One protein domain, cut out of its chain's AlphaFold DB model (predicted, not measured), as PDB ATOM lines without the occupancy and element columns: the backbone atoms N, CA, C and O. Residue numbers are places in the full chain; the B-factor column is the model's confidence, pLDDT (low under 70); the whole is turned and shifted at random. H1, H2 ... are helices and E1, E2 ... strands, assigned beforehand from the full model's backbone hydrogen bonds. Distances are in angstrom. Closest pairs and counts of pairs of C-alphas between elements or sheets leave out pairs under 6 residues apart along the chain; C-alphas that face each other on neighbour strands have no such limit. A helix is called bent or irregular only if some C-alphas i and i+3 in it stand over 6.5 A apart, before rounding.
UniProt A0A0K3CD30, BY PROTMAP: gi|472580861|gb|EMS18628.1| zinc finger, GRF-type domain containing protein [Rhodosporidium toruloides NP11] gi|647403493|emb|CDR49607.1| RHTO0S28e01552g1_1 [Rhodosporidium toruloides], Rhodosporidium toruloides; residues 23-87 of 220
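This is residues 23 to 87 of the 220 residues of the protein "BY PROTMAP: gi|472580861|gb|EMS18628.1| zinc finger, GRF-type domain containing protein [Rhodosporidium toruloides NP11] gi|647403493|emb|CDR49607.1| RHTO0S28e01552g1_1 [Rhodosporidium toruloides]" of Rhodosporidium toruloides (UniProt A0A0K3CD30). What is the shape? With little regular structure, a long stretch with no named element, residues 23 to 47, leads into a small three-stranded sheet with short helix H1 beside its strands. What builds it? The 65 printed residues hold E1, E2, E3, H1 in order, 18 residues, class mixed; sheet E1 - E2 - E3 is antiparallel. It is compact, radius of gyration of the C-alphas 12.3 A, spanning 36 by 29 by 17 A.

Where are the strands? E1, residues 48 to 51, begins at C-alpha (125.536, 78.090, 26.891); E2 is 63 to 66, E3 77 to 79. And the helix? H1, residues 80 to 86, 10.6 A long, ends at C-alpha (121.652, 61.240, 29.693).

How do strands pair? Hairpins E1-E2 and E2-E3 form a meander, each strand antiparallel to the one before; N 50 and O 64, and N 65 and O 78, are within hydrogen-bond range at 2.8 A. And H1? It is on the sheet, height 6.4 A, over none of its strands; irregular, C-alphas 81 and 84 being 7.1 A apart, with 0 of 3 O i to N i+4 and 3 of 4 O i to N i+3 pairs within range.

How large? C-alphas 42 and 58 are farthest apart, 36.7 A. Any cut? The printed part has no cut, the link E1 to E2 is long, and no printed residue is under pLDDT 70.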
ATOM      1  N   TYR A  23     118.522  66.055  35.390       92.12
ATOM      2  CA  TYR A  23     118.189  66.664  34.097       92.12
ATOM      3  C   TYR A  23     116.799  66.255  33.597       92.12
ATOM      4  O   TYR A  23     116.063  67.084  33.066       92.12
ATOM      5  N   LYS A  24     116.397  64.996  33.835       89.38
ATOM      6  CA  LYS A  24     115.048  64.511  33.498       89.38
ATOM      7  C   LYS A  24     113.992  65.127  34.408       89.38
ATOM      8  O   LYS A  24     112.950  65.555  33.923       89.38
ATOM      9  N   LYS A  25     114.282  65.224  35.710       90.81
ATOM     10  CA  LYS A  25     113.383  65.848  36.693       90.81
ATOM     11  C   LYS A  25     113.047  67.292  36.319       90.81
ATOM     12  O   LYS A  25     111.889  67.683  36.390       90.81
ATOM     13  N   PHE A  26     114.050  68.057  35.900       91.69
ATOM     14  CA  PHE A  26     113.874  69.446  35.494       91.69
ATOM     15  C   PHE A  26     113.510  69.601  34.013       91.69
ATOM     16  O   PHE A  26     113.421  70.730  33.563       91.69
ATOM     17  N   LYS A  27     113.295  68.531  33.232       92.44
ATOM     18  CA  LYS A  27     113.028  68.625  31.781       92.44
ATOM     19  C   LYS A  27     114.036  69.533  31.052       92.44
ATOM     20  O   LYS A  27     113.646  70.464  30.363       92.44
ATOM     21  N   CYS A  28     115.330  69.332  31.291       92.94
ATOM     22  CA  CYS A  28     116.393  70.181  30.732       92.94
ATOM     23  C   CYS A  28     116.641  69.973  29.233       92.94
ATOM     24  O   CYS A  28     117.406  70.732  28.654       92.94
ATOM     25  N   PHE A  29     116.057  68.939  28.633       93.81
ATOM     26  CA  PHE A  29     116.265  68.584  27.234       93.81
ATOM     27  C   PHE A  29     114.927  68.670  26.513       93.81
ATOM     28  O   PHE A  29     113.993  67.950  26.887       93.81
ATOM     29  N   GLU A  30     114.839  69.546  25.520       90.88
ATOM     30  CA  GLU A  30     113.699  69.583  24.614       90.88
ATOM     31  C   GLU A  30     113.929  68.681  23.385       90.88
ATOM     32  O   GLU A  30     115.067  68.319  23.072       90.88
ATOM     33  N   PRO A  31     112.853  68.237  22.706       88.12
ATOM     34  CA  PRO A  31     112.956  67.365  21.533       88.12
ATOM     35  C   PRO A  31     113.663  68.006  20.332       88.12
ATOM     36  O   PRO A  31     114.102  67.291  19.439       88.12
ATOM     37  N   ASP A  32     113.746  69.335  20.301       90.06
ATOM     38  CA  ASP A  32     114.441  70.133  19.285       90.06
ATOM     39  C   ASP A  32     115.971  70.143  19.469       90.06
ATOM     40  O   ASP A  32     116.698  70.630  18.607       90.06
ATOM     41  N   GLY A  33     116.461  69.580  20.578       89.06
ATOM     42  CA  GLY A  33     117.870  69.580  20.951       89.06
ATOM     43  C   GLY A  33     118.301  70.808  21.756       89.06
ATOM     44  O   GLY A  33     119.491  70.962  22.039       89.06
ATOM     45  N   THR A  34     117.361  71.670  22.149       93.00
ATOM     46  CA  THR A  34     117.643  72.820  23.004       93.00
ATOM     47  C   THR A  34     117.848  72.357  24.445       93.00
ATOM     48  O   THR A  34     117.088  71.560  25.011       93.00
ATOM     49  N   ILE A  35     118.923  72.858  25.059       95.06
ATOM     50  CA  ILE A  35     119.335  72.491  26.413       95.06
ATOM     51  C   ILE A  35     119.052  73.665  27.345       95.06
ATOM     52  O   ILE A  35     119.615  74.745  27.185       95.06
ATOM     53  N   TYR A  36     118.237  73.435  28.370       95.38
ATOM     54  CA  TYR A  36     117.865  74.438  29.364       95.38
ATOM     55  C   TYR A  36     118.536  74.192  30.711       95.38
ATOM     56  O   TYR A  36     118.699  73.053  31.161       95.38
ATOM     57  N   CYS A  37     118.873  75.278  31.405       94.94
ATOM     58  CA  CYS A  37     119.461  75.191  32.736       94.94
ATOM     59  C   CYS A  37     118.408  74.889  33.832       94.94
ATOM     60  O   CYS A  37     117.221  74.673  33.563       94.94
ATOM     61  N   PHE A  38     118.839  74.842  35.097       94.12
ATOM     62  CA  PHE A  38     117.947  74.621  36.249       94.12
ATOM     63  C   PHE A  38     117.247  75.894  36.749       94.12
ATOM     64  O   PHE A  38     116.557  75.836  37.761       94.12
ATOM     65  N   CYS A  39     117.441  77.045  36.102       92.06
ATOM     66  CA  CYS A  39     116.698  78.249  36.457       92.06
ATOM     67  C   CYS A  39     115.224  78.077  36.061       92.06
ATOM     68  O   CYS A  39     114.928  77.785  34.904       92.06
ATOM     69  N   ASP A  40     114.320  78.338  37.003       79.00
ATOM     70  CA  ASP A  40     112.864  78.324  36.790       79.00
ATOM     71  C   ASP A  40     112.329  79.697  36.325       79.00
ATOM     72  O   ASP A  40     111.160  80.030  36.514       79.00
ATOM     73  N   GLN A  41     113.184  80.536  35.733       79.69
ATOM     74  CA  GLN A  41     112.756  81.816  35.167       79.69
ATOM     75  C   GLN A  41     111.964  81.558  33.874       79.69
ATOM     76  O   GLN A  41     112.370  80.725  33.072       79.69
ATOM     77  N   HIS A  42     110.837  82.246  33.667       78.75
ATOM     78  CA  HIS A  42     110.084  82.214  32.407       78.75
ATOM     79  C   HIS A  42     110.346  83.508  31.614       78.75
ATOM     80  O   HIS A  42     110.057  84.584  32.142       78.75
ATOM     81  N   PRO A  43     110.841  83.440  30.359       85.44
ATOM     82  CA  PRO A  43     111.191  82.239  29.592       85.44
ATOM     83  C   PRO A  43     112.437  81.532  30.136       85.44
ATOM     84  O   PRO A  43     113.337  82.164  30.691       85.44
ATOM     85  N   ARG A  44     112.471  80.207  29.969       89.69
ATOM     86  CA  ARG A  44     113.550  79.378  30.495       89.69
ATOM     87  C   ARG A  44     114.850  79.688  29.773       89.69
ATOM     88  O   ARG A  44     114.886  79.742  28.550       89.69
ATOM     89  N   LEU A  45     115.912  79.899  30.543       92.81
ATOM     90  CA  LEU A  45     117.203  80.273  29.982       92.81
ATOM     91  C   LEU A  45     117.892  79.060  29.355       92.81
ATOM     92  O   LEU A  45     118.118  78.038  30.016       92.81
ATOM     93  N   GLU A  46     118.252  79.204  28.085       94.56
ATOM     94  CA  GLU A  46     119.084  78.248  27.364       94.56
ATOM     95  C   GLU A  46     120.475  78.181  28.004       94.56
ATOM     96  O   GLU A  46     121.077  79.186  28.408       94.56
ATOM     97  N   ALA A  47     120.990  76.965  28.135       95.56
ATOM     98  CA  ALA A  47     122.358  76.743  28.547       95.56
ATOM     99  C   ALA A  47     123.307  77.212  27.439       95.56
ATOM    100  O   ALA A  47     123.000  77.158  26.253       95.56
ATOM    101  N   ARG A  48     124.503  77.650  27.829       96.50
ATOM    102  CA  ARG A  48     125.536  78.090  26.891       96.50
ATOM    103  C   ARG A  48     126.644  77.052  26.815       96.50
ATOM    104  O   ARG A  48     127.176  76.656  27.855       96.50
ATOM    105  N   LEU A  49     127.019  76.675  25.596       97.00
ATOM    106  CA  LEU A  49     128.196  75.853  25.338       97.00
ATOM    107  C   LEU A  49     129.468  76.651  25.651       97.00
ATOM    108  O   LEU A  49     129.627  77.804  25.238       97.00
ATOM    109  N   ARG A  50     130.368  76.044  26.420       96.75
ATOM    110  CA  ARG A  50     131.659  76.609  26.809       96.75
ATOM    111  C   ARG A  50     132.748  75.562  26.658       96.75
ATOM    112  O   ARG A  50     132.512  74.377  26.852       96.75
ATOM    113  N   THR A  51     133.965  76.019  26.404       97.25
ATOM    114  CA  THR A  51     135.142  75.152  26.303       97.25
ATOM    115  C   THR A  51     136.015  75.309  27.542       97.25
ATOM    116  O   THR A  51     136.306  76.424  27.989       97.25
ATOM    117  N   CYS A  52     136.464  74.194  28.115       96.25
ATOM    118  CA  CYS A  52     137.397  74.197  29.230       96.25
ATOM    119  C   CYS A  52     138.766  74.728  28.795       96.25
ATOM    120  O   CYS A  52     139.501  74.083  28.050       96.25
ATOM    121  N   GLN A  53     139.145  75.890  29.327       95.44
ATOM    122  CA  GLN A  53     140.450  76.505  29.060       95.44
ATOM    123  C   GLN A  53     141.572  75.978  29.966       95.44
ATOM    124  O   GLN A  53     142.748  76.202  29.695       95.44
ATOM    125  N   THR A  54     141.233  75.296  31.063       91.38
ATOM    126  CA  THR A  54     142.217  74.880  32.074       91.38
ATOM    127  C   THR A  54     142.619  73.416  31.922       91.38
ATOM    128  O   THR A  54     141.779  72.554  31.680       91.38
ATOM    129  N   ASN A  55     143.908  73.128  32.132       89.69
ATOM    130  CA  ASN A  55     144.484  71.781  32.023       89.69
ATOM    131  C   ASN A  55     144.755  71.113  33.383       89.69
ATOM    132  O   ASN A  55     145.665  70.305  33.528       89.69
ATOM    133  N   LYS A  56     144.003  71.465  34.432       82.19
ATOM    134  CA  LYS A  56     144.281  70.916  35.774       82.19
ATOM    135  C   LYS A  56     144.007  69.409  35.876       82.19
ATOM    136  O   LYS A  56     144.583  68.746  36.729       82.19
ATOM    137  N   ASN A  57     143.156  68.876  35.000       90.00
ATOM    138  CA  ASN A  57     142.670  67.495  35.050       90.00
ATOM    139  C   ASN A  57     142.647  66.819  33.665       90.00
ATOM    140  O   ASN A  57     141.899  65.869  33.477       90.00
ATOM    141  N   GLY A  58     143.383  67.340  32.672       93.31
ATOM    142  CA  GLY A  58     143.334  66.816  31.296       93.31
ATOM    143  C   GLY A  58     142.052  67.152  30.523       93.31
ATOM    144  O   GLY A  58     141.842  66.640  29.434       93.31
ATOM    145  N   ASN A  59     141.196  68.030  31.055       94.81
ATOM    146  CA  ASN A  59     139.946  68.443  30.403       94.81
ATOM    147  C   ASN A  59     140.113  69.662  29.480       94.81
ATOM    148  O   ASN A  59     139.119  70.271  29.087       94.81
ATOM    149  N   GLN A  60     141.346  70.071  29.172       95.75
ATOM    150  CA  GLN A  60     141.572  71.208  28.287       95.75
ATOM    151  C   GLN A  60     140.995  70.902  26.900       95.75
ATOM    152  O   GLN A  60     141.276  69.854  26.330       95.75
ATOM    153  N   GLY A  61     140.192  71.821  26.368       95.69
ATOM    154  CA  GLY A  61     139.555  71.672  25.060       95.69
ATOM    155  C   GLY A  61     138.236  70.898  25.069       95.69
ATOM    156  O   GLY A  61     137.539  70.926  24.062       95.69
ATOM    157  N   ARG A  62     137.838  70.266  26.184       96.81
ATOM    158  CA  ARG A  62     136.511  69.638  26.287       96.81
ATOM    159  C   ARG A  62     135.417  70.697  26.389       96.81
ATOM    160  O   ARG A  62     135.604  71.729  27.042       96.81
ATOM    161  N   GLU A  63     134.272  70.422  25.782       97.44
ATOM    162  CA  GLU A  63     133.122  71.323  25.763       97.44
ATOM    163  C   GLU A  63     132.055  70.888  26.771       97.44
ATOM    164  O   GLU A  63     131.800  69.701  26.964       97.44
ATOM    165  N   PHE A  64     131.431  71.854  27.435       97.06
ATOM    166  CA  PHE A  64     130.385  71.629  28.424       97.06
ATOM    167  C   PHE A  64     129.307  72.702  28.331       97.06
ATOM    168  O   PHE A  64     129.570  73.854  27.985       97.06
ATOM    169  N   TRP A  65     128.089  72.330  28.696       96.75
ATOM    170  CA  TRP A  65     126.965  73.243  28.824       96.75
ATOM    171  C   TRP A  65     126.865  73.734  30.263       96.75
ATOM    172  O   TRP A  65     126.898  72.942  31.208       96.75
ATOM    173  N   SER A  66     126.727  75.046  30.437       96.19
ATOM    174  CA  SER A  66     126.510  75.671  31.745       96.19
ATOM    175  C   SER A  66     125.414  76.730  31.681       96.19
ATOM    176  O   SER A  66     125.077  77.215  30.601       96.19
ATOM    177  N   CYS A  67     124.905  77.157  32.840       95.75
ATOM    178  CA  CYS A  67     123.973  78.285  32.911       95.75
ATOM    179  C   CYS A  67     124.528  79.530  32.184       95.75
ATOM    180  O   CYS A  67     125.722  79.848  32.279       95.75
ATOM    181  N   ALA A  68     123.658  80.229  31.448       93.75
ATOM    182  CA  ALA A  68     123.986  81.493  30.796       93.75
ATOM    183  C   ALA A  68     123.888  82.700  31.746       93.75
ATOM    184  O   ALA A  68     124.542  83.710  31.494       93.75
ATOM    185  N   ASN A  69     123.112  82.595  32.831       92.75
ATOM    186  CA  ASN A  69     122.880  83.691  33.768       92.75
ATOM    187  C   ASN A  69     124.123  83.946  34.649       92.75
ATOM    188  O   ASN A  69     124.530  83.050  35.390       92.75
ATOM    189  N   PRO A  70     124.737  85.144  34.599       87.12
ATOM    190  CA  PRO A  70     125.861  85.486  35.466       87.12
ATOM    191  C   PRO A  70     125.434  85.910  36.881       87.12
ATOM    192  O   PRO A  70     126.272  85.905  37.781       87.12
ATOM    193  N   LEU A  71     124.169  86.305  37.071       88.06
ATOM    194  CA  LEU A  71     123.632  86.798  38.343       88.06
ATOM    195  C   LEU A  71     123.108  85.652  39.212       88.06
ATOM    196  O   LEU A  71     123.393  85.604  40.405       88.06
ATOM    197  N   GLU A  72     122.389  84.705  38.603       84.12
ATOM    198  CA  GLU A  72     121.918  83.487  39.263       84.12
ATOM    199  C   GLU A  72     122.690  82.274  38.741       84.12
ATOM    200  O   GLU A  72     122.395  81.709  37.683       84.12
ATOM    201  N   TYR A  73     123.692  81.850  39.508       80.19
ATOM    202  CA  TYR A  73     124.363  80.579  39.271       80.19
ATOM    203  C   TYR A  73     123.441  79.435  39.698       80.19
ATOM    204  O   TYR A  73     123.436  79.030  40.859       80.19
ATOM    205  N   CYS A  74     122.660  78.892  38.762       89.00
ATOM    206  CA  CYS A  74     122.152  77.541  38.948       89.00
ATOM    207  C   CYS A  74     123.302  76.557  38.682       89.00
ATOM    208  O   CYS A  74     124.051  76.719  37.717       89.00
ATOM    209  N   ASP A  75     123.456  75.539  39.531       93.12
ATOM    210  CA  ASP A  75     124.523  74.523  39.451       93.12
ATOM    211  C   ASP A  75     124.349  73.558  38.250       93.12
ATOM    212  O   ASP A  75     124.627  72.359  38.331       93.12
ATOM    213  N   PHE A  76     123.819  74.052  37.130       95.50
ATOM    214  CA  PHE A  76     123.666  73.312  35.890       95.50
ATOM    215  C   PHE A  76     125.017  73.171  35.187       95.50
ATOM    216  O   PHE A  76     125.647  74.164  34.812       95.50
ATOM    217  N   PHE A  77     125.433  71.924  34.988       96.25
ATOM    218  CA  PHE A  77     126.667  71.564  34.306       96.25
ATOM    219  C   PHE A  77     126.523  70.176  33.684       96.25
ATOM    220  O   PHE A  77     126.194  69.229  34.393       96.25
ATOM    221  N   ILE A  78     126.809  70.036  32.394       95.94
ATOM    222  CA  ILE A  78     126.866  68.739  31.709       95.94
ATOM    223  C   ILE A  78     127.923  68.794  30.608       95.94
ATOM    224  O   ILE A  78     128.007  69.780  29.875       95.94
ATOM    225  N   TRP A  79     128.753  67.758  30.496       96.50
ATOM    226  CA  TRP A  79     129.712  67.672  29.399       96.50
ATOM    227  C   TRP A  79     129.002  67.385  28.074       96.50
ATOM    228  O   TRP A  79     128.047  66.610  28.043       96.50
ATOM    229  N   ALA A  80     129.474  67.994  26.985       95.50
ATOM    230  CA  ALA A  80     128.879  67.804  25.666       95.50
ATOM    231  C   ALA A  80     128.974  66.337  25.203       95.50
ATOM    232  O   ALA A  80     127.997  65.791  24.710       95.50
ATOM    233  N   ASP A  81     130.096  65.666  25.476       94.44
ATOM    234  CA  ASP A  81     130.336  64.243  25.176       94.44
ATOM    235  C   ASP A  81     129.591  63.263  26.108       94.44
ATOM    236  O   ASP A  81     129.631  62.047  25.918       94.44
ATOM    237  N   GLU A  82     128.915  63.760  27.147       93.69
ATOM    238  CA  GLU A  82     128.094  62.942  28.043       93.69
ATOM    239  C   GLU A  82     126.591  63.068  27.770       93.69
ATOM    240  O   GLU A  82     125.814  62.317  28.366       93.69
ATOM    241  N   LEU A  83     126.164  63.967  26.875       90.88
ATOM    242  CA  LEU A  83     124.750  64.199  26.555       90.88
ATOM    243  C   LEU A  83     124.019  62.916  26.132       90.88
ATOM    244  O   LEU A  83     122.913  62.655  26.618       90.88
ATOM    245  N   ASP A  84     124.676  62.069  25.341       85.50
ATOM    246  CA  ASP A  84     124.112  60.807  24.844       85.50
ATOM    247  C   ASP A  84     123.744  59.858  25.991       85.50
ATOM    248  O   ASP A  84     122.677  59.242  26.012       85.50
ATOM    249  N   LYS A  85     124.578  59.812  27.039       86.81
ATOM    250  CA  LYS A  85     124.352  58.960  28.221       86.81
ATOM    251  C   LYS A  85     123.121  59.390  29.012       86.81
ATOM    252  O   LYS A  85     122.501  58.574  29.698       86.81
ATOM    253  N   PHE A  86     122.779  60.676  28.958       83.75
ATOM    254  CA  PHE A  86     121.652  61.240  29.693       83.75
ATOM    255  C   PHE A  86     120.351  61.272  28.881       83.75
ATOM    256  O   PHE A  86     119.305  61.616  29.446       83.75
ATOM    257  N   GLY A  87     120.390  60.776  27.638       71.38
ATOM    258  CA  GLY A  87     119.230  60.583  26.777       71.38
ATOM    259  C   GLY A  87     118.833  61.840  26.019       71.38
ATOM    260  O   GLY A  87     117.637  62.088  25.885       71.38
TER     261      GLY A  87